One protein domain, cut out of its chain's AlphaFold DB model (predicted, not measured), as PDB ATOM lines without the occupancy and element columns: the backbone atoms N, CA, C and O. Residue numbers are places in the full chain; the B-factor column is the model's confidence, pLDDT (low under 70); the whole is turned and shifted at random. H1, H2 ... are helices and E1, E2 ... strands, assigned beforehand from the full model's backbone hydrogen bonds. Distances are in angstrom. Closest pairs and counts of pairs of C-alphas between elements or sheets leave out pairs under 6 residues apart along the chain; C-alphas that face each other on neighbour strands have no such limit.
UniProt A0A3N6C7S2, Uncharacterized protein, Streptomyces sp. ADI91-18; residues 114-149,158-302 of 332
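This is residues 114 to 149 and 158 to 302 of the 332 residues of an uncharacterized protein of Streptomyces sp. ADI91-18 (UniProt A0A3N6C7S2). Two strongly twisted sheets, of six and four strands, lie partly face to face as a sandwich, their strands crossed at 63 degrees. H1 packs on both sheets at one end; at the other, H2 covers part of the four-stranded sheet and H3 the E6 edge of the six-stranded one. 181 residues are printed, with four named helices and ten named strands, in the order H1 E1 E2 E3 E4 H2 E5 E6 H3 H4 E7 E8 E9 E10. The sheets, E6 E5 E3 E2 E1 E10 and E4 E9 E8 E7, are antiparallel, and the class is mixed. The whole is compact, with a radius of gyration of the C-alphas of 15.0 A and spans of 44 by 42 by 32 A.

H1, residues 114 to 128, is over E1, residues 130 to 134; their closest C-alphas, Leu 125 and Leu 131, are 5.9 A apart. E1 forms a hairpin with E2, residues 141 to 145 (N 131 to O 144, 2.8 A). E3, residues 177 to 183, is antiparallel to E2 (N 178 to O 143, 2.8 A). H2, residues 194 to 208, is over E4, residues 188 to 191, at a height over the sheet of 8.8 A; the closest C-alphas are Val 189 and Arg 197, 6.0 A. E5, residues 212 to 217, is antiparallel to E3 (N 181 to O 214, 2.9 A) and forms a hairpin with E6, residues 220 to 224 (N 222 to O 215, 2.8 A). H3, residues 232 to 244, is over E6, on the same face as H1; the closest C-alphas are Pro 223 and Ala 235, 5.5 A. Residues 203 to 207 of H2 touch H3, opposite ways at 36 degrees, only just a steep tilt; the closest C-alphas are Leu 204 and Ala 234, 5.9 A. H4, residues 246 to 249, only grazes both sheets. E7, residues 251 to 258, E8, residues 267 to 273, and E9, residues 280 to 285, form a meander, each strand the antiparallel neighbour of the one before (N 270 to O 255, 2.7 A; N 273 to O 282, 2.8 A). E9 is antiparallel to E4 (N 190 to O 281, 2.8 A), and E10, residues 290 to 292, to E1 (N 132 to O 292, 2.8 A). Every O i to N i+4 pair is within hydrogen-bond range in H1 and H3, 8 of 11 in H2; H4 is too short for one.

H1 begins at C-alpha 114 (258.131, 429.643, 364.034) and is 20.7 A long; H2 is 20.5 A, H3 18.0 A, E7 19.5 A and E8 18.8 A. E10 ends at C-alpha 292 (245.023, 427.478, 373.314).

The C-alphas farthest apart, Val 158 and Lys 228, are 44.9 A apart. Residues 150 to 157 are not printed; C-alphas 149 and 158 are 22.8 A apart across the cut. No link printed whole is long. Mean pLDDT of the printed part is 74.8; 45 residues are under 70, among them 158 to 174 and 257 to 267.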
ATOM      1  N   SER A 114     258.011 429.228 362.630       72.19
ATOM      2  CA  SER A 114     258.131 429.643 364.034       72.19
ATOM      3  C   SER A 114     257.607 431.055 364.287       72.19
ATOM      4  O   SER A 114     256.728 431.219 365.123       72.19
ATOM      5  N   ARG A 115     258.070 432.068 363.539       72.88
ATOM      6  CA  ARG A 115     257.695 433.471 363.799       72.88
ATOM      7  C   ARG A 115     256.211 433.775 363.556       72.88
ATOM      8  O   ARG A 115     255.605 434.415 364.409       72.88
ATOM      9  N   PRO A 116     255.573 433.317 362.460       71.50
ATOM     10  CA  PRO A 116     254.126 433.477 362.304       71.50
ATOM     11  C   PRO A 116     253.316 432.794 363.411       71.50
ATOM     12  O   PRO A 116     252.250 433.268 363.790       71.50
ATOM     13  N   ALA A 117     253.782 431.652 363.916       72.50
ATOM     14  CA  ALA A 117     253.118 430.956 365.008       72.50
ATOM     15  C   ALA A 117     253.332 431.652 366.360       72.50
ATOM     16  O   ALA A 117     252.373 431.808 367.106       72.50
ATOM     17  N   GLU A 118     254.544 432.132 366.635       74.38
ATOM     18  CA  GLU A 118     254.850 432.957 367.803       74.38
ATOM     19  C   GLU A 118     254.001 434.232 367.819       74.38
ATOM     20  O   GLU A 118     253.368 434.516 368.829       74.38
ATOM     21  N   GLN A 119     253.885 434.939 366.688       75.19
ATOM     22  CA  GLN A 119     253.029 436.124 366.595       75.19
ATOM     23  C   GLN A 119     251.565 435.798 366.915       75.19
ATOM     24  O   GLN A 119     250.959 436.485 367.725       75.19
ATOM     25  N   ARG A 120     251.016 434.699 366.376       78.50
ATOM     26  CA  ARG A 120     249.648 434.257 366.712       78.50
ATOM     27  C   ARG A 120     249.469 433.973 368.205       78.50
ATOM     28  O   ARG A 120     248.382 434.188 368.734       78.50
ATOM     29  N   LEU A 121     250.500 433.455 368.873       80.00
ATOM     30  CA  LEU A 121     250.473 433.230 370.318       80.00
ATOM     31  C   LEU A 121     250.534 434.544 371.092       80.00
ATOM     32  O   LEU A 121     249.785 434.689 372.050       80.00
ATOM     33  N   LEU A 122     251.382 435.485 370.670       78.88
ATOM     34  CA  LEU A 122     251.469 436.822 371.256       78.88
ATOM     35  C   LEU A 122     250.137 437.563 371.119       78.88
ATOM     36  O   LEU A 122     249.600 438.000 372.127       78.88
ATOM     37  N   ASP A 123     249.553 437.599 369.922       82.06
ATOM     38  CA  ASP A 123     248.263 438.249 369.668       82.06
ATOM     39  C   ASP A 123     247.149 437.627 370.526       82.06
ATOM     40  O   ASP A 123     246.337 438.328 371.126       82.06
ATOM     41  N   ALA A 124     247.124 436.295 370.631       84.25
ATOM     42  CA  ALA A 124     246.155 435.593 371.465       84.25
ATOM     43  C   ALA A 124     246.376 435.836 372.964       84.25
ATOM     44  O   ALA A 124     245.406 435.914 373.714       84.25
ATOM     45  N   LEU A 125     247.631 435.944 373.405       82.69
ATOM     46  CA  LEU A 125     247.981 436.249 374.788       82.69
ATOM     47  C   LEU A 125     247.601 437.685 375.148       82.69
ATOM     48  O   LEU A 125     247.056 437.907 376.224       82.69
ATOM     49  N   ASP A 126     247.843 438.627 374.241       81.81
ATOM     50  CA  ASP A 126     247.507 440.038 374.413       81.81
ATOM     51  C   ASP A 126     245.977 440.226 374.421       81.81
ATOM     52  O   ASP A 126     245.450 440.985 375.231       81.81
ATOM     53  N   ALA A 127     245.240 439.465 373.601       83.56
ATOM     54  CA  ALA A 127     243.777 439.500 373.563       83.56
ATOM     55  C   ALA A 127     243.101 438.797 374.757       83.56
ATOM     56  O   ALA A 127     242.087 439.275 375.261       83.56
ATOM     57  N   ALA A 128     243.614 437.642 375.194       83.75
ATOM     58  CA  ALA A 128     242.978 436.822 376.232       83.75
ATOM     59  C   ALA A 128     243.569 437.028 377.639       83.75
ATOM     60  O   ALA A 128     243.042 436.482 378.610       83.75
ATOM     61  N   GLY A 129     244.702 437.726 377.759       82.56
ATOM     62  CA  GLY A 129     245.494 437.880 378.989       82.56
ATOM     63  C   GLY A 129     246.194 436.597 379.467       82.56
ATOM     64  O   GLY A 129     247.068 436.639 380.337       82.56
ATOM     65  N   ARG A 130     245.821 435.439 378.909       87.75
ATOM     66  CA  ARG A 130     246.348 434.121 379.261       87.75
ATOM     67  C   ARG A 130     246.267 433.141 378.096       87.75
ATOM     68  O   ARG A 130     245.389 433.239 377.242       87.75
ATOM     69  N   LEU A 131     247.129 432.133 378.131       90.06
ATOM     70  CA  LEU A 131     247.071 430.944 377.291       90.06
ATOM     71  C   LEU A 131     247.031 429.693 378.173       90.06
ATOM     72  O   LEU A 131     247.669 429.625 379.222       90.06
ATOM     73  N   THR A 132     246.299 428.678 377.735       92.38
ATOM     74  CA  THR A 132     246.268 427.360 378.366       92.38
ATOM     75  C   THR A 132     247.224 426.418 377.645       92.38
ATOM     76  O   THR A 132     247.154 426.253 376.424       92.38
ATOM     77  N   LEU A 133     248.081 425.764 378.422       92.31
ATOM     78  CA  LEU A 133     248.990 424.713 377.987       92.31
ATOM     79  C   LEU A 133     248.422 423.366 378.432       92.31
ATOM     80  O   LEU A 133     248.158 423.172 379.620       92.31
ATOM     81  N   THR A 134     248.236 422.428 377.505       91.56
ATOM     82  CA  THR A 134     247.763 421.073 377.835       91.56
ATOM     83  C   THR A 134     248.587 420.000 377.147       91.56
ATOM     84  O   THR A 134     248.935 420.146 375.975       91.56
ATOM     85  N   GLU A 135     248.822 418.887 377.841       88.12
ATOM     86  CA  GLU A 135     249.494 417.717 377.283       88.12
ATOM     87  C   GLU A 135     248.660 416.450 377.527       88.12
ATOM     88  O   GLU A 135     248.282 416.134 378.655       88.12
ATOM     89  N   ALA A 136     248.316 415.751 376.442       85.31
ATOM     90  CA  ALA A 136     247.328 414.674 376.474       85.31
ATOM     91  C   ALA A 136     247.858 413.366 377.083       85.31
ATOM     92  O   ALA A 136     247.089 412.641 377.709       85.31
ATOM     93  N   LEU A 137     249.144 413.052 376.901       82.69
ATOM     94  CA  LEU A 137     249.747 411.797 377.364       82.69
ATOM     95  C   LEU A 137     249.896 411.753 378.892       82.69
ATOM     96  O   LEU A 137     249.723 410.710 379.513       82.69
ATOM     97  N   THR A 138     250.227 412.889 379.484       83.75
ATOM     98  CA  THR A 138     250.545 413.063 380.906       83.75
ATOM     99  C   THR A 138     249.407 413.714 381.687       83.75
ATOM    100  O   THR A 138     249.428 413.718 382.917       83.75
ATOM    101  N   GLY A 139     248.428 414.303 380.992       86.94
ATOM    102  CA  GLY A 139     247.373 415.107 381.602       86.94
ATOM    103  C   GLY A 139     247.875 416.430 382.190       86.94
ATOM    104  O   GLY A 139     247.142 417.072 382.945       86.94
ATOM    105  N   ALA A 140     249.111 416.840 381.884       89.81
ATOM    106  CA  ALA A 140     249.692 418.073 382.396       89.81
ATOM    107  C   ALA A 140     248.918 419.300 381.888       89.81
ATOM    108  O   ALA A 140     248.483 419.356 380.732       89.81
ATOM    109  N   ARG A 141     248.725 420.271 382.785       93.25
ATOM    110  CA  ARG A 141     248.015 421.525 382.528       93.25
ATOM    111  C   ARG A 141     248.729 422.674 383.221       93.25
ATOM    112  O   ARG A 141     248.997 422.585 384.422       93.25
ATOM    113  N   ALA A 142     248.967 423.745 382.478       92.75
ATOM    114  CA  ALA A 142     249.524 424.990 382.989       92.75
ATOM    115  C   ALA A 142     248.865 426.200 382.318       92.75
ATOM    116  O   ALA A 142     248.286 426.093 381.233       92.75
ATOM    117  N   GLU A 143     248.971 427.352 382.962       91.94
ATOM    118  CA  GLU A 143     248.581 428.644 382.412       91.94
ATOM    119  C   GLU A 143     249.825 429.465 382.118       91.94
ATOM    120  O   GLU A 143     250.747 429.519 382.924       91.94
ATOM    121  N   LEU A 144     249.838 430.134 380.976       87.44
ATOM    122  CA  LEU A 144     250.836 431.132 380.632       87.44
ATOM    123  C   LEU A 144     250.155 432.495 380.664       87.44
ATOM    124  O   LEU A 144     249.169 432.699 379.958       87.44
ATOM    125  N   ARG A 145     250.650 433.414 381.489       82.75
ATOM    126  CA  ARG A 145     250.125 434.782 381.575       82.75
ATOM    127  C   ARG A 145     251.114 435.738 380.937       82.75
ATOM    128  O   ARG A 145     252.324 435.570 381.097       82.75
ATOM    129  N   GLY A 146     250.587 436.711 380.200       65.56
ATOM    130  CA  GLY A 146     251.410 437.730 379.567       65.56
ATOM    131  C   GLY A 146     252.129 438.555 380.626       65.56
ATOM    132  O   GLY A 146     251.642 438.653 381.758       65.56
ATOM    133  N   PRO A 147     253.292 439.141 380.304       55.62
ATOM    134  CA  PRO A 147     253.893 440.118 381.192       55.62
ATOM    135  C   PRO A 147     252.893 441.271 381.336       55.62
ATOM    136  O   PRO A 147     252.570 441.934 380.357       55.62
ATOM    137  N   GLY A 148     252.364 441.497 382.539       40.69
ATOM    138  CA  GLY A 148     251.452 442.609 382.839       40.69
ATOM    139  C   GLY A 148     252.129 443.987 382.821       40.69
ATOM    140  O   GLY A 148     251.755 444.850 383.605       40.69
ATOM    141  N   GLY A 149     253.156 444.182 381.991       35.03
ATOM    142  CA  GLY A 149     253.973 445.388 381.906       35.03
ATOM    143  C   GLY A 149     254.542 445.574 380.501       35.03
ATOM    144  O   GLY A 149     254.655 444.608 379.742       35.03
ATOM    145  N   VAL A 158     271.152 444.829 368.362       25.81
ATOM    146  CA  VAL A 158     271.797 443.666 367.732       25.81
ATOM    147  C   VAL A 158     271.721 442.477 368.687       25.81
ATOM    148  O   VAL A 158     272.295 442.518 369.771       25.81
ATOM    149  N   ARG A 159     271.006 441.417 368.300       29.80
ATOM    150  CA  ARG A 159     270.899 440.176 369.080       29.80
ATOM    151  C   ARG A 159     271.485 439.016 368.269       29.80
ATOM    152  O   ARG A 159     271.152 438.912 367.090       29.80
ATOM    153  N   PRO A 160     272.323 438.134 368.846       33.69
ATOM    154  CA  PRO A 160     272.582 436.826 368.253       33.69
ATOM    155  C   PRO A 160     271.274 436.021 368.318       33.69
ATOM    156  O   PRO A 160     270.711 435.810 369.391       33.69
ATOM    157  N   VAL A 161     270.734 435.658 367.158       34.16
ATOM    158  CA  VAL A 161     269.411 435.054 366.988       34.16
ATOM    159  C   VAL A 161     269.461 433.562 366.661       34.16
ATOM    160  O   VAL A 161     269.073 433.196 365.568       34.16
ATOM    161  N   PRO A 162     269.769 432.609 367.548       39.50
ATOM    162  CA  PRO A 162     269.150 431.294 367.358       39.50
ATOM    163  C   PRO A 162     267.635 431.445 367.474       39.50
ATOM    164  O   PRO A 162     267.174 432.295 368.232       39.50
ATOM    165  N   ALA A 163     266.842 430.606 366.812       43.94
ATOM    166  CA  ALA A 163     265.379 430.656 366.932       43.94
ATOM    167  C   ALA A 163     264.841 430.448 368.377       43.94
ATOM    168  O   ALA A 163     263.635 430.458 368.578       43.94
ATOM    169  N   LEU A 164     265.720 430.282 369.381       43.22
ATOM    170  CA  LEU A 164     265.425 430.189 370.819       43.22
ATOM    171  C   LEU A 164     266.369 430.997 371.741       43.22
ATOM    172  O   LEU A 164     266.167 431.042 372.952       43.22
ATOM    173  N   TRP A 165     267.412 431.643 371.220       42.19
ATOM    174  CA  TRP A 165     268.454 432.281 372.048       42.19
ATOM    175  C   TRP A 165     268.142 433.716 372.480       42.19
ATOM    176  O   TRP A 165     268.443 434.034 373.627       42.19
ATOM    177  N   PRO A 166     267.458 434.565 371.684       42.81
ATOM    178  CA  PRO A 166     266.943 435.837 372.189       42.81
ATOM    179  C   PRO A 166     265.950 435.660 373.343       42.81
ATOM    180  O   PRO A 166     265.821 436.553 374.177       42.81
ATOM    181  N   ALA A 167     265.253 434.519 373.404       41.59
ATOM    182  CA  ALA A 167     264.304 434.233 374.469       41.59
ATOM    183  C   ALA A 167     265.011 433.853 375.781       41.59
ATOM    184  O   ALA A 167     264.619 434.329 376.844       41.59
ATOM    185  N   LEU A 168     266.122 433.106 375.709       45.50
ATOM    186  CA  LEU A 168     266.999 432.830 376.859       45.50
ATOM    187  C   LEU A 168     267.667 434.093 377.440       45.50
ATOM    188  O   LEU A 168     268.288 434.008 378.499       45.50
ATOM    189  N   ASP A 169     267.548 435.246 376.771       43.41
ATOM    190  CA  ASP A 169     268.048 436.556 377.212       43.41
ATOM    191  C   ASP A 169     266.938 437.517 377.696       43.41
ATOM    192  O   ASP A 169     267.116 438.726 377.805       43.41
ATOM    193  N   THR A 170     265.785 436.967 378.089       46.34
ATOM    194  CA  THR A 170     264.745 437.578 378.951       46.34
ATOM    195  C   THR A 170     263.887 438.735 378.412       46.34
ATOM    196  O   THR A 170     262.868 439.028 379.024       46.34
ATOM    197  N   ALA A 171     264.157 439.333 377.248       38.84
ATOM    198  CA  ALA A 171     263.326 440.442 376.738       38.84
ATOM    199  C   ALA A 171     262.198 440.048 375.753       38.84
ATOM    200  O   ALA A 171     261.419 440.904 375.351       38.84
ATOM    201  N   ALA A 172     262.113 438.783 375.328       50.88
ATOM    202  CA  ALA A 172     261.132 438.308 374.335       50.88
ATOM    203  C   ALA A 172     260.333 437.079 374.813       50.88
ATOM    204  O   ALA A 172     259.890 436.267 374.009       50.88
ATOM    205  N   SER A 173     260.201 436.892 376.128       64.75
ATOM    206  CA  SER A 173     259.477 435.739 376.659       64.75
ATOM    207  C   SER A 173     257.958 435.903 376.535       64.75
ATOM    208  O   SER A 173     257.421 436.986 376.756       64.75
ATOM    209  N   LEU A 174     257.260 434.792 376.283       66.69
ATOM    210  CA  LEU A 174     255.801 434.682 376.382       66.69
ATOM    211  C   LEU A 174     255.278 434.737 377.836       66.69
ATOM    212  O   LEU A 174     254.074 434.645 378.051       66.69
ATOM    213  N   GLY A 175     256.165 434.863 378.827       75.25
ATOM    214  CA  GLY A 175     255.844 434.829 380.253       75.25
ATOM    215  C   GLY A 175     256.270 433.520 380.915       75.25
ATOM    216  O   GLY A 175     256.795 432.612 380.270       75.25
ATOM    217  N   VAL A 176     256.061 433.427 382.226       84.62
ATOM    218  CA  VAL A 176     256.384 432.240 383.026       84.62
ATOM    219  C   VAL A 176     255.115 431.406 383.205       84.62
ATOM    220  O   VAL A 176     254.124 431.934 383.715       84.62
ATOM    221  N   PRO A 177     255.100 430.130 382.787       86.88
ATOM    222  CA  PRO A 177     253.935 429.285 382.992       86.88
ATOM    223  C   PRO A 177     253.793 428.870 384.459       86.88
ATOM    224  O   PRO A 177     254.784 428.607 385.132       86.88
ATOM    225  N   ASP A 178     252.556 428.750 384.929       91.25
ATOM    226  CA  ASP A 178     252.198 428.263 386.262       91.25
ATOM    227  C   ASP A 178     251.355 426.984 386.147       91.25
ATOM    228  O   ASP A 178     250.374 426.928 385.402       91.25
ATOM    229  N   GLY A 179     251.747 425.929 386.864       93.12
ATOM    230  CA  GLY A 179     251.089 424.622 386.834       93.12
ATOM    231  C   GLY A 179     252.011 423.480 386.409       93.12
ATOM    232  O   GLY A 179     253.212 423.496 386.656       93.12
ATOM    233  N   ARG A 180     251.441 422.428 385.816       93.69
ATOM    234  CA  ARG A 180     252.186 421.245 385.364       93.69
ATOM    235  C   ARG A 180     252.483 421.355 383.876       93.69
ATOM    236  O   ARG A 180     251.557 421.399 383.071       93.69
ATOM    237  N   VAL A 181     253.761 421.336 383.518       91.56
ATOM    238  CA  VAL A 181     254.220 421.412 382.128       91.56
ATOM    239  C   VAL A 181     254.989 420.149 381.781       91.56
ATOM    240  O   VAL A 181     255.881 419.737 382.518       91.56
ATOM    241  N   THR A 182     254.663 419.544 380.645       90.62
ATOM    242  CA  THR A 182     255.393 418.378 380.146       90.62
ATOM    243  C   THR A 182     256.509 418.819 379.219       90.62
ATOM    244  O   THR A 182     256.280 419.532 378.242       90.62
ATOM    245  N   VAL A 183     257.719 418.366 379.525       87.75
ATOM    246  CA  VAL A 183     258.907 418.560 378.701       87.75
ATOM    247  C   VAL A 183     259.273 417.251 378.009       87.75
ATOM    248  O   VAL A 183     259.276 416.180 378.620       87.75
ATOM    249  N   LYS A 184     259.532 417.338 376.706       84.56
ATOM    250  CA  LYS A 184     259.966 416.249 375.834       84.56
ATOM    251  C   LYS A 184     260.613 416.850 374.589       84.56
ATOM    252  O   LYS A 184     260.013 417.728 373.976       84.56
ATOM    253  N   GLY A 185     261.772 416.329 374.204       77.00
ATOM    254  CA  GLY A 185     262.590 416.802 373.082       77.00
ATOM    255  C   GLY A 185     264.040 417.012 373.516       77.00
ATOM    256  O   GLY A 185     264.349 416.890 374.707       77.00
ATOM    257  N   ALA A 186     264.943 417.321 372.579       74.81
ATOM    258  CA  ALA A 186     266.325 417.564 372.981       74.81
ATOM    259  C   ALA A 186     266.478 418.943 373.636       74.81
ATOM    260  O   ALA A 186     266.050 419.962 373.088       74.81
ATOM    261  N   PRO A 187     267.144 418.996 374.793       76.38
ATOM    262  CA  PRO A 187     267.403 420.238 375.498       76.38
ATOM    263  C   PRO A 187     268.358 421.135 374.706       76.38
ATOM    264  O   PRO A 187     269.384 420.692 374.176       76.38
ATOM    265  N   VAL A 188     268.083 422.434 374.724       74.50
ATOM    266  CA  VAL A 188     269.036 423.451 374.274       74.50
ATOM    267  C   VAL A 188     269.826 423.900 375.491       74.50
ATOM    268  O   VAL A 188     269.239 424.298 376.485       74.50
ATOM    269  N   VAL A 189     271.155 423.842 375.436       75.38
ATOM    270  CA  VAL A 189     272.021 424.252 376.553       75.38
ATOM    271  C   VAL A 189     273.030 425.275 376.058       75.38
ATOM    272  O   VAL A 189     273.702 425.045 375.051       75.38
ATOM    273  N   VAL A 190     273.139 426.380 376.790       69.62
ATOM    274  CA  VAL A 190     273.960 427.547 376.471       69.62
ATOM    275  C   VAL A 190     274.830 427.909 377.672       69.62
ATOM    276  O   VAL A 190     274.397 427.837 378.818       69.62
ATOM    277  N   GLY A 191     276.072 428.301 377.409       69.00
ATOM    278  CA  GLY A 191     277.022 428.746 378.423       69.00
ATOM    279  C   GLY A 191     278.453 428.727 377.906       69.00
ATOM    280  O   GLY A 191     278.761 428.031 376.938       69.00
ATOM    281  N   ALA A 192     279.323 429.498 378.557       67.06
ATOM    282  CA  ALA A 192     280.705 429.686 378.115       67.06
ATOM    283  C   ALA A 192     281.547 428.400 378.206       67.06
ATOM    284  O   ALA A 192     282.421 428.189 377.375       67.06
ATOM    285  N   ASP A 193     281.263 427.527 379.177       76.50
ATOM    286  CA  ASP A 193     282.016 426.292 379.425       76.50
ATOM    287  C   ASP A 193     281.478 425.115 378.577       76.50
ATOM    288  O   ASP A 193     280.364 424.634 378.830       76.50
ATOM    289  N   PRO A 194     282.241 424.609 377.586       71.75
ATOM    290  CA  PRO A 194     281.824 423.483 376.752       71.75
ATOM    291  C   PRO A 194     281.653 422.171 377.528       71.75
ATOM    292  O   PRO A 194     280.737 421.399 377.231       71.75
ATOM    293  N   ALA A 195     282.493 421.914 378.535       79.00
ATOM    294  CA  ALA A 195     282.446 420.684 379.320       79.00
ATOM    295  C   ALA A 195     281.188 420.650 380.193       79.00
ATOM    296  O   ALA A 195     280.468 419.646 380.217       79.00
ATOM    297  N   ALA A 196     280.862 421.775 380.836       80.38
ATOM    298  CA  ALA A 196     279.643 421.893 381.625       80.38
ATOM    299  C   ALA A 196     278.373 421.795 380.759       80.38
ATOM    300  O   ALA A 196     277.402 421.150 381.165       80.38
ATOM    301  N   ARG A 197     278.386 422.351 379.536       77.94
ATOM    302  CA  ARG A 197     277.295 422.164 378.562       77.94
ATOM    303  C   ARG A 197     277.115 420.697 378.175       77.94
ATOM    304  O   ARG A 197     275.995 420.188 378.215       77.94
ATOM    305  N   ALA A 198     278.199 420.010 377.811       78.25
ATOM    306  CA  ALA A 198     278.157 418.601 377.427       78.25
ATOM    307  C   ALA A 198     277.661 417.711 378.577       78.25
ATOM    308  O   ALA A 198     276.828 416.830 378.361       78.25
ATOM    309  N   ALA A 199     278.119 417.973 379.805       82.88
ATOM    310  CA  ALA A 199     277.662 417.266 380.996       82.88
ATOM    311  C   ALA A 199     276.152 417.439 381.225       82.88
ATOM    312  O   ALA A 199     275.448 416.447 381.426       82.88
ATOM    313  N   LEU A 200     275.638 418.671 381.127       80.56
ATOM    314  CA  LEU A 200     274.210 418.941 381.294       80.56
ATOM    315  C   LEU A 200     273.366 418.289 380.187       80.56
ATOM    316  O   LEU A 200     272.343 417.676 380.481       80.56
ATOM    317  N   ARG A 201     273.810 418.327 378.925       78.94
ATOM    318  CA  ARG A 201     273.103 417.633 377.835       78.94
ATOM    319  C   ARG A 201     273.041 416.125 378.042       78.94
ATOM    320  O   ARG A 201     271.978 415.551 377.842       78.94
ATOM    321  N   ARG A 202     274.136 415.487 378.477       83.38
ATOM    322  CA  ARG A 202     274.138 414.044 378.788       83.38
ATOM    323  C   ARG A 202     273.123 413.699 379.877       83.38
ATOM    324  O   ARG A 202     272.386 412.735 379.721       83.38
ATOM    325  N   ARG A 203     273.044 414.515 380.935       82.50
ATOM    326  CA  ARG A 203     272.053 414.348 382.013       82.50
ATOM    327  C   ARG A 203     270.609 414.466 381.511       82.50
ATOM    328  O   ARG A 203     269.739 413.735 381.966       82.50
ATOM    329  N   LEU A 204     270.361 415.367 380.562       82.25
ATOM    330  CA  LEU A 204     269.029 415.657 380.022       82.25
ATOM    331  C   LEU A 204     268.654 414.822 378.780       82.25
ATOM    332  O   LEU A 204     267.510 414.882 378.336       82.25
ATOM    333  N   ALA A 205     269.577 414.031 378.229       80.75
ATOM    334  CA  ALA A 205     269.369 413.226 377.022       80.75
ATOM    335  C   ALA A 205     268.138 412.294 377.062       80.75
ATOM    336  O   ALA A 205     267.497 412.141 376.019       80.75
ATOM    337  N   PRO A 206     267.731 411.705 378.211       83.19
ATOM    338  CA  PRO A 206     266.533 410.866 378.239       83.19
ATOM    339  C   PRO A 206     265.234 411.615 377.888       83.19
ATOM    340  O   PRO A 206     264.279 410.971 377.452       83.19
ATOM    341  N   LEU A 207     265.193 412.953 378.004       80.75
ATOM    342  CA  LEU A 207     264.025 413.777 377.646       80.75
ATOM    343  C   LEU A 207     263.684 413.735 376.151       80.75
ATOM    344  O   LEU A 207     262.549 414.025 375.769       80.75
ATOM    345  N   THR A 208     264.629 413.336 375.298       78.19
ATOM    346  CA  THR A 208     264.368 413.109 373.872       78.19
ATOM    347  C   THR A 208     263.376 411.959 373.668       78.19
ATOM    348  O   THR A 208     262.497 412.025 372.807       78.19
ATOM    349  N   SER A 209     263.475 410.918 374.497       78.88
ATOM    350  CA  SER A 209     262.678 409.694 374.367       78.88
ATOM    351  C   SER A 209     261.472 409.680 375.301       78.88
ATOM    352  O   SER A 209     260.381 409.264 374.897       78.88
ATOM    353  N   TYR A 210     261.637 410.177 376.529       81.75
ATOM    354  CA  TYR A 210     260.650 410.052 377.598       81.75
ATOM    355  C   TYR A 210     260.158 411.423 378.076       81.75
ATOM    356  O   TYR A 210     260.977 412.276 378.415       81.75
ATOM    357  N   PRO A 211     258.833 411.653 378.140       84.25
ATOM    358  CA  PRO A 211     258.291 412.888 378.691       84.25
ATOM    359  C   PRO A 211     258.528 412.966 380.204       84.25
ATOM    360  O   PRO A 211     258.411 411.972 380.927       84.25
ATOM    361  N   LEU A 212     258.794 414.175 380.688       88.00
ATOM    362  CA  LEU A 212     258.879 414.499 382.108       88.00
ATOM    363  C   LEU A 212     257.885 415.612 382.436       88.00
ATOM    364  O   LEU A 212     257.772 416.578 381.689       88.00
ATOM    365  N   VAL A 213     257.184 415.498 383.562       91.06
ATOM    366  CA  VAL A 213     256.318 416.571 384.063       91.06
ATOM    367  C   VAL A 213     257.118 417.432 385.033       91.06
ATOM    368  O   VAL A 213     257.748 416.923 385.954       91.06
ATOM    369  N   LEU A 214     257.072 418.747 384.855       92.81
ATOM    370  CA  LEU A 214     257.593 419.729 385.799       92.81
ATOM    371  C   LEU A 214     256.418 420.452 386.455       92.81
ATOM    372  O   LEU A 214     255.509 420.915 385.765       92.81
ATOM    373  N   ALA A 215     256.427 420.561 387.781       93.75
ATOM    374  CA  ALA A 215     255.576 421.503 388.494       93.75
ATOM    375  C   ALA A 215     256.286 422.854 388.514       93.75
ATOM    376  O   ALA A 215     257.352 422.971 389.112       93.75
ATOM    377  N   VAL A 216     255.704 423.852 387.857       92.75
ATOM    378  CA  VAL A 216     256.184 425.231 387.875       92.75
ATOM    379  C   VAL A 216     255.279 426.045 388.787       92.75
ATOM    380  O   VAL A 216     254.068 426.087 388.570       92.75
ATOM    381  N   ARG A 217     255.865 426.651 389.818       90.00
ATOM    382  CA  ARG A 217     255.191 427.515 390.795       90.00
ATOM    383  C   ARG A 217     256.098 428.687 391.113       90.00
ATOM    384  O   ARG A 217     257.284 428.475 391.341       90.00
ATOM    385  N   GLU A 218     255.555 429.902 391.084       84.94
ATOM    386  CA  GLU A 218     256.302 431.130 391.414       84.94
ATOM    387  C   GLU A 218     257.632 431.251 390.636       84.94
ATOM    388  O   GLU A 218     258.668 431.646 391.166       84.94
ATOM    389  N   GLY A 219     257.624 430.835 389.365       83.44
ATOM    390  CA  GLY A 219     258.818 430.842 388.517       83.44
ATOM    391  C   GLY A 219     259.907 429.854 388.922       83.44
ATOM    392  O   GLY A 219     261.055 430.014 388.517       83.44
ATOM    393  N   ARG A 220     259.577 428.804 389.675       88.31
ATOM    394  CA  ARG A 220     260.481 427.696 389.994       88.31
ATOM    395  C   ARG A 220     259.907 426.373 389.531       88.31
ATOM    396  O   ARG A 220     258.732 426.095 389.749       88.31
ATOM    397  N   ALA A 221     260.745 425.551 388.912       91.06
ATOM    398  CA  ALA A 221     260.386 424.209 388.494       91.06
ATOM    399  C   ALA A 221     260.866 423.162 389.498       91.06
ATOM    400  O   ALA A 221     262.020 423.167 389.921       91.06
ATOM    401  N   ALA A 222     260.005 422.195 389.781       90.31
ATOM    402  CA  ALA A 222     260.362 420.952 390.443       90.31
ATOM    403  C   ALA A 222     259.978 419.774 389.535       90.31
ATOM    404  O   ALA A 222     258.857 419.751 389.011       90.31
ATOM    405  N   PRO A 223     260.868 418.789 389.317       83.19
ATOM    406  CA  PRO A 223     260.503 417.594 388.576       83.19
ATOM    407  C   PRO A 223     259.446 416.804 389.348       83.19
ATOM    408  O   PRO A 223     259.593 416.512 390.533       83.19
ATOM    409  N   VAL A 224     258.369 416.445 388.660       79.81
ATOM    410  CA  VAL A 224     257.326 415.553 389.159       79.81
ATOM    411  C   VAL A 224     257.522 414.226 388.446       79.81
ATOM    412  O   VAL A 224     257.580 414.190 387.215       79.81
ATOM    413  N   ARG A 225     257.627 413.126 389.202       67.06
ATOM    414  CA  ARG A 225     257.722 411.780 388.616       67.06
ATOM    415  C   ARG A 225     256.601 411.596 387.589       67.06
ATOM    416  O   ARG A 225     255.426 411.767 387.920       67.06
ATOM    417  N   ALA A 226     256.963 411.299 386.341       53.09
ATOM    418  CA  ALA A 226     255.975 411.061 385.299       53.09
ATOM    419  C   ALA A 226     255.408 409.640 385.420       53.09
ATOM    420  O   ALA A 226     256.047 408.712 385.911       53.09
ATOM    421  N   VAL A 227     254.165 409.491 384.976       54.41
ATOM    422  CA  VAL A 227     253.397 408.251 385.024       54.41
ATOM    423  C   VAL A 227     253.919 407.302 383.930       54.41
ATOM    424  O   VAL A 227     253.782 407.607 382.749       54.41
ATOM    425  N   LYS A 228     254.465 406.147 384.347       51.38
ATOM    426  CA  LYS A 228     255.129 405.062 383.573       51.38
ATOM    427  C   LYS A 228     256.608 405.293 383.211       51.38
ATOM    428  O   LYS A 228     257.010 406.364 382.775       51.38
ATOM    429  N   GLY A 229     257.392 404.228 383.421       53.38
ATOM    430  CA  GLY A 229     258.855 404.238 383.528       53.38
ATOM    431  C   GLY A 229     259.619 404.764 382.312       53.38
ATOM    432  O   GLY A 229     259.187 404.628 381.167       53.38
ATOM    433  N   GLY A 230     260.785 405.351 382.595       62.94
ATOM    434  CA  GLY A 230     261.761 405.834 381.611       62.94
ATOM    435  C   GLY A 230     262.281 407.251 381.883       62.94
ATOM    436  O   GLY A 230     263.451 407.529 381.630       62.94
ATOM    437  N   SER A 231     261.467 408.139 382.466       71.75
ATOM    438  CA  SER A 231     261.883 409.510 382.813       71.75
ATOM    439  C   SER A 231     262.400 409.673 384.244       71.75
ATOM    440  O   SER A 231     262.828 410.768 384.600       71.75
ATOM    441  N   ASP A 232     262.446 408.602 385.044       77.25
ATOM    442  CA  ASP A 232     262.947 408.637 386.426       77.25
ATOM    443  C   ASP A 232     264.404 409.106 386.505       77.25
ATOM    444  O   ASP A 232     264.747 409.915 387.364       77.25
ATOM    445  N   LEU A 233     265.245 408.675 385.558       76.00
ATOM    446  CA  LEU A 233     266.641 409.113 385.473       76.00
ATOM    447  C   LEU A 233     266.756 410.604 385.135       76.00
ATOM    448  O   LEU A 233     267.564 411.304 385.734       76.00
ATOM    449  N   ALA A 234     265.930 411.112 384.215       78.00
ATOM    450  CA  ALA A 234     265.910 412.541 383.897       78.00
ATOM    451  C   ALA A 234     265.347 413.377 385.055       78.00
ATOM    452  O   ALA A 234     265.858 414.460 385.333       78.00
ATOM    453  N   ALA A 235     264.318 412.871 385.743       83.31
ATOM    454  CA  ALA A 235     263.735 413.508 386.916       83.31
ATOM    455  C   ALA A 235     264.753 413.603 388.059       83.31
ATOM    456  O   ALA A 235     264.924 414.682 388.622       83.31
ATOM    457  N   ALA A 236     265.453 412.505 388.360       83.00
ATOM    458  CA  ALA A 236     266.510 412.464 389.367       83.00
ATOM    459  C   ALA A 236     267.668 413.397 388.996       83.00
ATOM    460  O   ALA A 236     268.057 414.233 389.803       83.00
ATOM    461  N   ALA A 237     268.139 413.350 387.747       80.50
ATOM    462  CA  ALA A 237     269.225 414.212 387.289       80.50
ATOM    463  C   ALA A 237     268.870 415.711 387.349       80.50
ATOM    464  O   ALA A 237     269.736 416.533 387.650       80.50
ATOM    465  N   LEU A 238     267.614 416.083 387.068       86.38
ATOM    466  CA  LEU A 238     267.134 417.457 387.243       86.38
ATOM    467  C   LEU A 238     266.985 417.832 388.718       86.38
ATOM    468  O   LEU A 238     267.346 418.946 389.086       86.38
ATOM    469  N   ALA A 239     266.488 416.924 389.559       87.88
ATOM    470  CA  ALA A 239     266.372 417.157 390.995       87.88
ATOM    471  C   ALA A 239     267.749 417.390 391.635       87.88
ATOM    472  O   ALA A 239     267.927 418.376 392.345       87.88
ATOM    473  N   GLU A 240     268.734 416.547 391.316       86.25
ATOM    474  CA  GLU A 240     270.130 416.715 391.733       86.25
ATOM    475  C   GLU A 240     270.713 418.026 391.202       86.25
ATOM    476  O   GLU A 240     271.288 418.797 391.960       86.25
ATOM    477  N   LEU A 241     270.500 418.344 389.919       85.44
ATOM    478  CA  LEU A 241     270.966 419.609 389.346       85.44
ATOM    479  C   LEU A 241     270.387 420.826 390.081       85.44
ATOM    480  O   LEU A 241     271.098 421.809 390.280       85.44
ATOM    481  N   PHE A 242     269.106 420.784 390.443       88.81
ATOM    482  CA  PHE A 242     268.440 421.868 391.160       88.81
ATOM    483  C   PHE A 242     268.874 421.941 392.623       88.81
ATOM    484  O   PHE A 242     268.952 423.042 393.159       88.81
ATOM    485  N   ALA A 243     269.208 420.814 393.250       87.31
ATOM    486  CA  ALA A 243     269.798 420.794 394.584       87.31
ATOM    487  C   ALA A 243     271.223 421.377 394.575       87.31
ATOM    488  O   ALA A 243     271.519 422.284 395.351       87.31
ATOM    489  N   ASP A 244     272.071 420.933 393.642       85.38
ATOM    490  CA  ASP A 244     273.455 421.397 393.485       85.38
ATOM    491  C   ASP A 244     273.524 422.875 393.077       85.38
ATOM    492  O   ASP A 244     274.451 423.608 393.433       85.38
ATOM    493  N   ARG A 245     272.572 423.315 392.246       84.31
ATOM    494  CA  ARG A 245     272.526 424.662 391.667       84.31
ATOM    495  C   ARG A 245     271.098 425.213 391.719       84.31
ATOM    496  O   ARG A 245     270.433 425.266 390.682       84.31
ATOM    497  N   PRO A 246     270.652 425.728 392.879       82.19
ATOM    498  CA  PRO A 246     269.277 426.195 393.078       82.19
ATOM    499  C   PRO A 246     268.799 427.228 392.057       82.19
ATOM    500  O   PRO A 246     267.639 427.216 391.662       82.19
ATOM    501  N   GLY A 247     269.680 428.091 391.547       80.94
ATOM    502  CA  GLY A 247     269.303 429.068 390.519       80.94
ATOM    503  C   GLY A 247     268.923 428.465 389.158       80.94
ATOM    504  O   GLY A 247     268.268 429.128 388.360       80.94
ATOM    505  N   LEU A 248     269.272 427.201 388.884       82.25
ATOM    506  CA  LEU A 248     268.889 426.513 387.647       82.25
ATOM    507  C   LEU A 248     267.449 425.982 387.665       82.25
ATOM    508  O   LEU A 248     266.942 425.633 386.601       82.25
ATOM    509  N   CYS A 249     266.777 425.961 388.824       86.94
ATOM    510  CA  CYS A 249     265.341 425.667 388.890       86.94
ATOM    511  C   CYS A 249     264.471 426.867 388.485       86.94
ATOM    512  O   CYS A 249     263.270 426.704 388.271       86.94
ATOM    513  N   ALA A 250     265.057 428.066 388.384       84.00
ATOM    514  CA  ALA A 250     264.339 429.275 388.018       84.00
ATOM    515  C   ALA A 250     263.899 429.215 386.549       84.00
ATOM    516  O   ALA A 250     264.731 429.162 385.640       84.00
ATOM    517  N   VAL A 251     262.583 429.252 386.347       83.94
ATOM    518  CA  VAL A 251     261.931 429.394 385.050       83.94
ATOM    519  C   VAL A 251     261.834 430.878 384.748       83.94
ATOM    520  O   VAL A 251     261.077 431.610 385.380       83.94
ATOM    521  N   THR A 252     262.614 431.328 383.776       78.38
ATOM    522  CA  THR A 252     262.652 432.739 383.369       78.38
ATOM    523  C   THR A 252     261.621 433.067 382.302       78.38
ATOM    524  O   THR A 252     261.373 434.239 382.027       78.38
ATOM    525  N   GLY A 253     260.989 432.038 381.736       79.56
ATOM    526  CA  GLY A 253     259.822 432.190 380.891       79.56
ATOM    527  C   GLY A 253     259.631 431.049 379.903       79.56
ATOM    528  O   GLY A 253     260.174 429.955 380.074       79.56
ATOM    529  N   ALA A 254     258.859 431.317 378.858       79.62
ATOM    530  CA  ALA A 254     258.654 430.429 377.728       79.62
ATOM    531  C   ALA A 254     258.961 431.126 376.395       79.62
ATOM    532  O   ALA A 254     258.861 432.352 376.282       79.62
ATOM    533  N   ALA A 255     259.326 430.328 375.394       77.19
ATOM    534  CA  ALA A 255     259.585 430.746 374.017       77.19
ATOM    535  C   ALA A 255     258.893 429.804 373.038       77.19
ATOM    536  O   ALA A 255     258.658 428.646 373.378       77.19
ATOM    537  N   TYR A 256     258.618 430.262 371.819       73.75
ATOM    538  CA  TYR A 256     258.097 429.403 370.761       73.75
ATOM    539  C   TYR A 256     259.040 429.414 369.559       73.75
ATOM    540  O   TYR A 256     259.351 430.470 369.021       73.75
ATOM    541  N   GLY A 257     259.520 428.245 369.140       69.19
ATOM    542  CA  GLY A 257     260.603 428.158 368.164       69.19
ATOM    543  C   GLY A 257     260.728 426.780 367.536       69.19
ATOM    544  O   GLY A 257     259.987 425.863 367.870       69.19
ATOM    545  N   ALA A 258     261.640 426.634 366.577       64.81
ATOM    546  CA  ALA A 258     261.897 425.342 365.952       64.81
ATOM    547  C   ALA A 258     262.470 424.349 366.980       64.81
ATOM    548  O   ALA A 258     263.533 424.601 367.549       64.81
ATOM    549  N   ASP A 259     261.798 423.209 367.167       60.16
ATOM    550  CA  ASP A 259     262.371 422.073 367.888       60.16
ATOM    551  C   ASP A 259     263.302 421.318 366.938       60.16
ATOM    552  O   ASP A 259     262.870 420.724 365.947       60.16
ATOM    553  N   THR A 260     264.603 421.390 367.206       50.56
ATOM    554  CA  THR A 260     265.623 420.810 366.332       50.56
ATOM    555  C   THR A 260     265.786 419.303 366.509       50.56
ATOM    556  O   THR A 260     266.556 418.726 365.749       50.56
ATOM    557  N   ALA A 261     265.096 418.671 367.471       46.25
ATOM    558  CA  ALA A 261     265.365 417.279 367.835       46.25
ATOM    559  C   ALA A 261     264.178 416.317 367.889       46.25
ATOM    560  O   ALA A 261     264.358 415.103 368.027       46.25
ATOM    561  N   ALA A 262     262.948 416.806 367.762       40.69
ATOM    562  CA  ALA A 262     261.815 415.917 367.559       40.69
ATOM    563  C   ALA A 262     261.807 415.395 366.110       40.69
ATOM    564  O   ALA A 262     261.852 416.165 365.148       40.69
ATOM    565  N   ALA A 263     261.702 414.073 365.930       35.25
ATOM    566  CA  ALA A 263     261.460 413.448 364.630       35.25
ATOM    567  C   ALA A 263     260.124 413.951 364.035       35.25
ATOM    568  O   ALA A 263     259.065 413.370 364.264       35.25
ATOM    569  N   GLY A 264     260.186 415.056 363.283       44.66
ATOM    570  CA  GLY A 264     259.023 415.807 362.794       44.66
ATOM    571  C   GLY A 264     259.013 417.241 363.321       44.66
ATOM    572  O   GLY A 264     258.184 417.554 364.163       44.66
ATOM    573  N   ALA A 265     259.948 418.064 362.830       51.50
ATOM    574  CA  ALA A 265     260.207 419.446 363.243       51.50
ATOM    575  C   ALA A 265     258.998 420.383 363.043       51.50
ATOM    576  O   ALA A 265     258.945 421.170 362.099       51.50
ATOM    577  N   ASP A 266     258.029 420.291 363.942       61.31
ATOM    578  CA  ASP A 266     257.034 421.327 364.155       61.31
ATOM    579  C   ASP A 266     257.586 422.292 365.214       61.31
ATOM    580  O   ASP A 266     258.233 421.856 366.174       61.31
ATOM    581  N   PRO A 267     257.374 423.609 365.071       65.25
ATOM    582  CA  PRO A 267     257.721 424.548 366.122       65.25
ATOM    583  C   PRO A 267     257.060 424.159 367.453       65.25
ATOM    584  O   PRO A 267     255.873 423.818 367.502       65.25
ATOM    585  N   ALA A 268     257.817 424.234 368.540       73.06
ATOM    586  CA  ALA A 268     257.380 423.864 369.874       73.06
ATOM    587  C   ALA A 268     257.485 425.046 370.838       73.06
ATOM    588  O   ALA A 268     258.221 426.008 370.617       73.06
ATOM    589  N   LEU A 269     256.741 424.949 371.939       80.12
ATOM    590  CA  LEU A 269     256.985 425.776 373.112       80.12
ATOM    591  C   LEU A 269     258.233 425.244 373.827       80.12
ATOM    592  O   LEU A 269     258.430 424.035 373.894       80.12
ATOM    593  N   HIS A 270     259.051 426.122 374.390       81.69
ATOM    594  CA  HIS A 270     260.213 425.777 375.198       81.69
ATOM    595  C   HIS A 270     260.139 426.507 376.533       81.69
ATOM    596  O   HIS A 270     259.898 427.713 376.561       81.69
ATOM    597  N   LEU A 271     260.386 425.791 377.628       84.50
ATOM    598  CA  LEU A 271     260.597 426.391 378.942       84.50
ATOM    599  C   LEU A 271     262.038 426.856 379.074       84.50
ATOM    600  O   LEU A 271     262.949 426.096 378.756       84.50
ATOM    601  N   LEU A 272     262.235 428.071 379.566       82.38
ATOM    602  CA  LEU A 272     263.532 428.722 379.682       82.38
ATOM    603  C   LEU A 272     264.011 428.691 381.130       82.38
ATOM    604  O   LEU A 272     263.266 429.056 382.040       82.38
ATOM    605  N   PHE A 273     265.260 428.281 381.326       82.88
ATOM    606  CA  PHE A 273     265.877 428.099 382.633       82.88
ATOM    607  C   PHE A 273     267.204 428.836 382.747       82.88
ATOM    608  O   PHE A 273     267.987 428.910 381.794       82.88
ATOM    609  N   GLY A 274     267.490 429.285 383.969       72.31
ATOM    610  CA  GLY A 274     268.696 430.033 384.298       72.31
ATOM    611  C   GLY A 274     268.521 431.517 383.980       72.31
ATOM    612  O   GLY A 274     268.360 431.915 382.827       72.31
ATOM    613  N   GLY A 275     268.526 432.341 385.027       62.75
ATOM    614  CA  GLY A 275     268.331 433.786 384.918       62.75
ATOM    615  C   GLY A 275     269.579 434.594 384.546       62.75
ATOM    616  O   GLY A 275     270.668 434.041 384.329       62.75
ATOM    617  N   PRO A 276     269.434 435.930 384.483       51.91
ATOM    618  CA  PRO A 276     270.554 436.859 384.377       51.91
ATOM    619  C   PRO A 276     271.615 436.551 385.450       51.91
ATOM    620  O   PRO A 276     271.279 436.342 386.610       51.91
ATOM    621  N   GLY A 277     272.891 436.460 385.060       56.22
ATOM    622  CA  GLY A 277     274.004 436.137 385.971       56.22
ATOM    623  C   GLY A 277     274.414 434.657 386.050       56.22
ATOM    624  O   GLY A 277     275.518 434.362 386.511       56.22
ATOM    625  N   HIS A 278     273.612 433.712 385.544       64.50
ATOM    626  CA  HIS A 278     274.026 432.304 385.488       64.50
ATOM    627  C   HIS A 278     274.954 432.014 384.301       64.50
ATOM    628  O   HIS A 278     274.662 432.362 383.159       64.50
ATOM    629  N   ARG A 279     276.062 431.302 384.567       71.31
ATOM    630  CA  ARG A 279     277.042 430.867 383.545       71.31
ATOM    631  C   ARG A 279     276.498 429.803 382.581       71.31
ATOM    632  O   ARG A 279     277.103 429.562 381.539       71.31
ATOM    633  N   LEU A 280     275.386 429.166 382.947       71.88
ATOM    634  CA  LEU A 280     274.669 428.172 382.156       71.88
ATOM    635  C   LEU A 280     273.182 428.522 382.131       71.88
ATOM    636  O   LEU A 280     272.590 428.781 383.178       71.88
ATOM    637  N   ARG A 281     272.593 428.477 380.939       76.69
ATOM    638  CA  ARG A 281     271.155 428.594 380.684       76.69
ATOM    639  C   ARG A 281     270.725 427.425 379.815       76.69
ATOM    640  O   ARG A 281     271.529 426.892 379.045       76.69
ATOM    641  N   PHE A 282     269.478 427.004 379.924       77.75
ATOM    642  CA  PHE A 282     268.976 425.931 379.078       77.75
ATOM    643  C   PHE A 282     267.491 426.092 378.789       77.75
ATOM    644  O   PHE A 282     266.772 426.751 379.532       77.75
ATOM    645  N   ALA A 283     267.045 425.497 377.690       80.56
ATOM    646  CA  ALA A 283     265.648 425.419 377.326       80.56
ATOM    647  C   ALA A 283     265.224 423.958 377.199       80.56
ATOM    648  O   ALA A 283     265.922 423.155 376.573       80.56
ATOM    649  N   LEU A 284     264.073 423.619 377.773       84.38
ATOM    650  CA  LEU A 284     263.479 422.293 377.655       84.38
ATOM    651  C   LEU A 284     262.287 422.361 376.694       84.38
ATOM    652  O   LEU A 284     261.365 423.141 376.957       84.38
ATOM    653  N   PRO A 285     262.279 421.591 375.592       80.81
ATOM    654  CA  PRO A 285     261.158 421.594 374.666       80.81
ATOM    655  C   PRO A 285     259.914 420.983 375.301       80.81
ATOM    656  O   PRO A 285     259.979 420.007 376.048       80.81
ATOM    657  N   CYS A 286     258.764 421.534 374.952       83.69
ATOM    658  CA  CYS A 286     257.434 421.047 375.278       83.69
ATOM    659  C   CYS A 286     256.783 420.507 374.000       83.69
ATOM    660  O   CYS A 286     255.670 420.900 373.652       83.69
ATOM    661  N   ALA A 287     257.484 419.623 373.279       78.81
ATOM    662  CA  ALA A 287     257.147 419.220 371.908       78.81
ATOM    663  C   ALA A 287     255.741 418.620 371.739       78.81
ATOM    664  O   ALA A 287     255.172 418.648 370.652       78.81
ATOM    665  N   THR A 288     255.163 418.064 372.807       84.12
ATOM    666  CA  THR A 288     253.817 417.470 372.781       84.12
ATOM    667  C   THR A 288     252.736 418.372 373.376       84.12
ATOM    668  O   THR A 288     251.566 417.990 373.407       84.12
ATOM    669  N   THR A 289     253.097 419.573 373.830       87.12
ATOM    670  CA  THR A 289     252.161 420.520 374.439       87.12
ATOM    671  C   THR A 289     251.364 421.252 373.371       87.12
ATOM    672  O   THR A 289     251.922 421.808 372.427       87.12
ATOM    673  N   THR A 290     250.046 421.299 373.549       90.19
ATOM    674  CA  THR A 290     249.152 422.144 372.754       90.19
ATOM    675  C   THR A 290     248.852 423.441 373.492       90.19
ATOM    676  O   THR A 290     248.576 423.409 374.694       90.19
ATOM    677  N   VAL A 291     248.830 424.555 372.761       88.69
ATOM    678  CA  VAL A 291     248.546 425.898 373.281       88.69
ATOM    679  C   VAL A 291     247.207 426.400 372.746       88.69
ATOM    680  O   VAL A 291     246.934 426.286 371.547       88.69
ATOM    681  N   ARG A 292     246.364 426.944 373.627       90.69
ATOM    682  CA  ARG A 292     245.023 427.478 373.314       90.69
ATOM    683  C   ARG A 292     244.799 428.794 374.064       90.69
ATOM    684  O   ARG A 292     245.377 428.979 375.129       90.69
ATOM    685  N   SER A 293     243.948 429.686 373.558       85.25
ATOM    686  CA  SER A 293     243.548 430.915 374.277       85.25
ATOM    687  C   SER A 293     242.574 430.636 375.426       85.25
ATOM    688  O   SER A 293     242.583 431.315 376.447       85.25
ATOM    689  N   VAL A 294     241.755 429.594 375.276       80.75
ATOM    690  CA  VAL A 294     240.834 429.085 376.296       80.75
ATOM    691  C   VAL A 294     240.853 427.561 376.293       80.75
ATOM    692  O   VAL A 294     241.068 426.927 375.253       80.75
ATOM    693  N   ALA A 295     240.607 426.951 377.450       73.81
ATOM    694  CA  ALA A 295     240.484 425.503 377.552       73.81
ATOM    695  C   ALA A 295     239.376 424.997 376.606       73.81
ATOM    696  O   ALA A 295     238.243 425.461 376.660       73.81
ATOM    697  N   GLY A 296     239.720 424.068 375.709       71.31
ATOM    698  CA  GLY A 296     238.793 423.530 374.702       71.31
ATOM    699  C   GLY A 296     238.641 424.359 373.416       71.31
ATOM    700  O   GLY A 296     238.110 423.833 372.443       71.31
ATOM    701  N   GLY A 297     239.164 425.592 373.356       80.50
ATOM    702  CA  GLY A 297     239.168 426.437 372.146       80.50
ATOM    703  C   GLY A 297     240.136 425.944 371.061       80.50
ATOM    704  O   GLY A 297     240.851 424.977 371.297       80.50
ATOM    705  N   PRO A 298     240.211 426.556 369.869       83.56
ATOM    706  CA  PRO A 298     241.085 426.080 368.793       83.56
ATOM    707  C   PRO A 298     242.562 426.011 369.213       83.56
ATOM    708  O   PRO A 298     243.040 426.804 370.026       83.56
ATOM    709  N   VAL A 299     243.295 425.046 368.648       86.69
ATOM    710  CA  VAL A 299     244.744 424.919 368.865       86.69
ATOM    711  C   VAL A 299     245.449 426.056 368.136       86.69
ATOM    712  O   VAL A 299     245.369 426.156 366.915       86.69
ATOM    713  N   LEU A 300     246.152 426.895 368.890       84.06
ATOM    714  CA  LEU A 300     246.963 427.986 368.354       84.06
ATOM    715  C   LEU A 300     248.332 427.473 367.897       84.06
ATOM    716  O   LEU A 300     248.820 427.856 366.830       84.06
ATOM    717  N   ALA A 301     248.918 426.583 368.700       80.12
ATOM    718  CA  ALA A 301     250.236 425.999 368.490       80.12
ATOM    719  C   ALA A 301     250.382 424.629 369.174       80.12
ATOM    720  O   ALA A 301     249.586 424.272 370.046       80.12
ATOM    721  N   GLY A 302     251.429 423.891 368.805       76.31
ATOM    722  CA  GLY A 302     251.697 422.530 369.277       76.31
ATOM    723  C   GLY A 302     251.504 421.486 368.176       76.31
ATOM    724  O   GLY A 302     251.206 421.856 367.037       76.31
TER     725      GLY A 302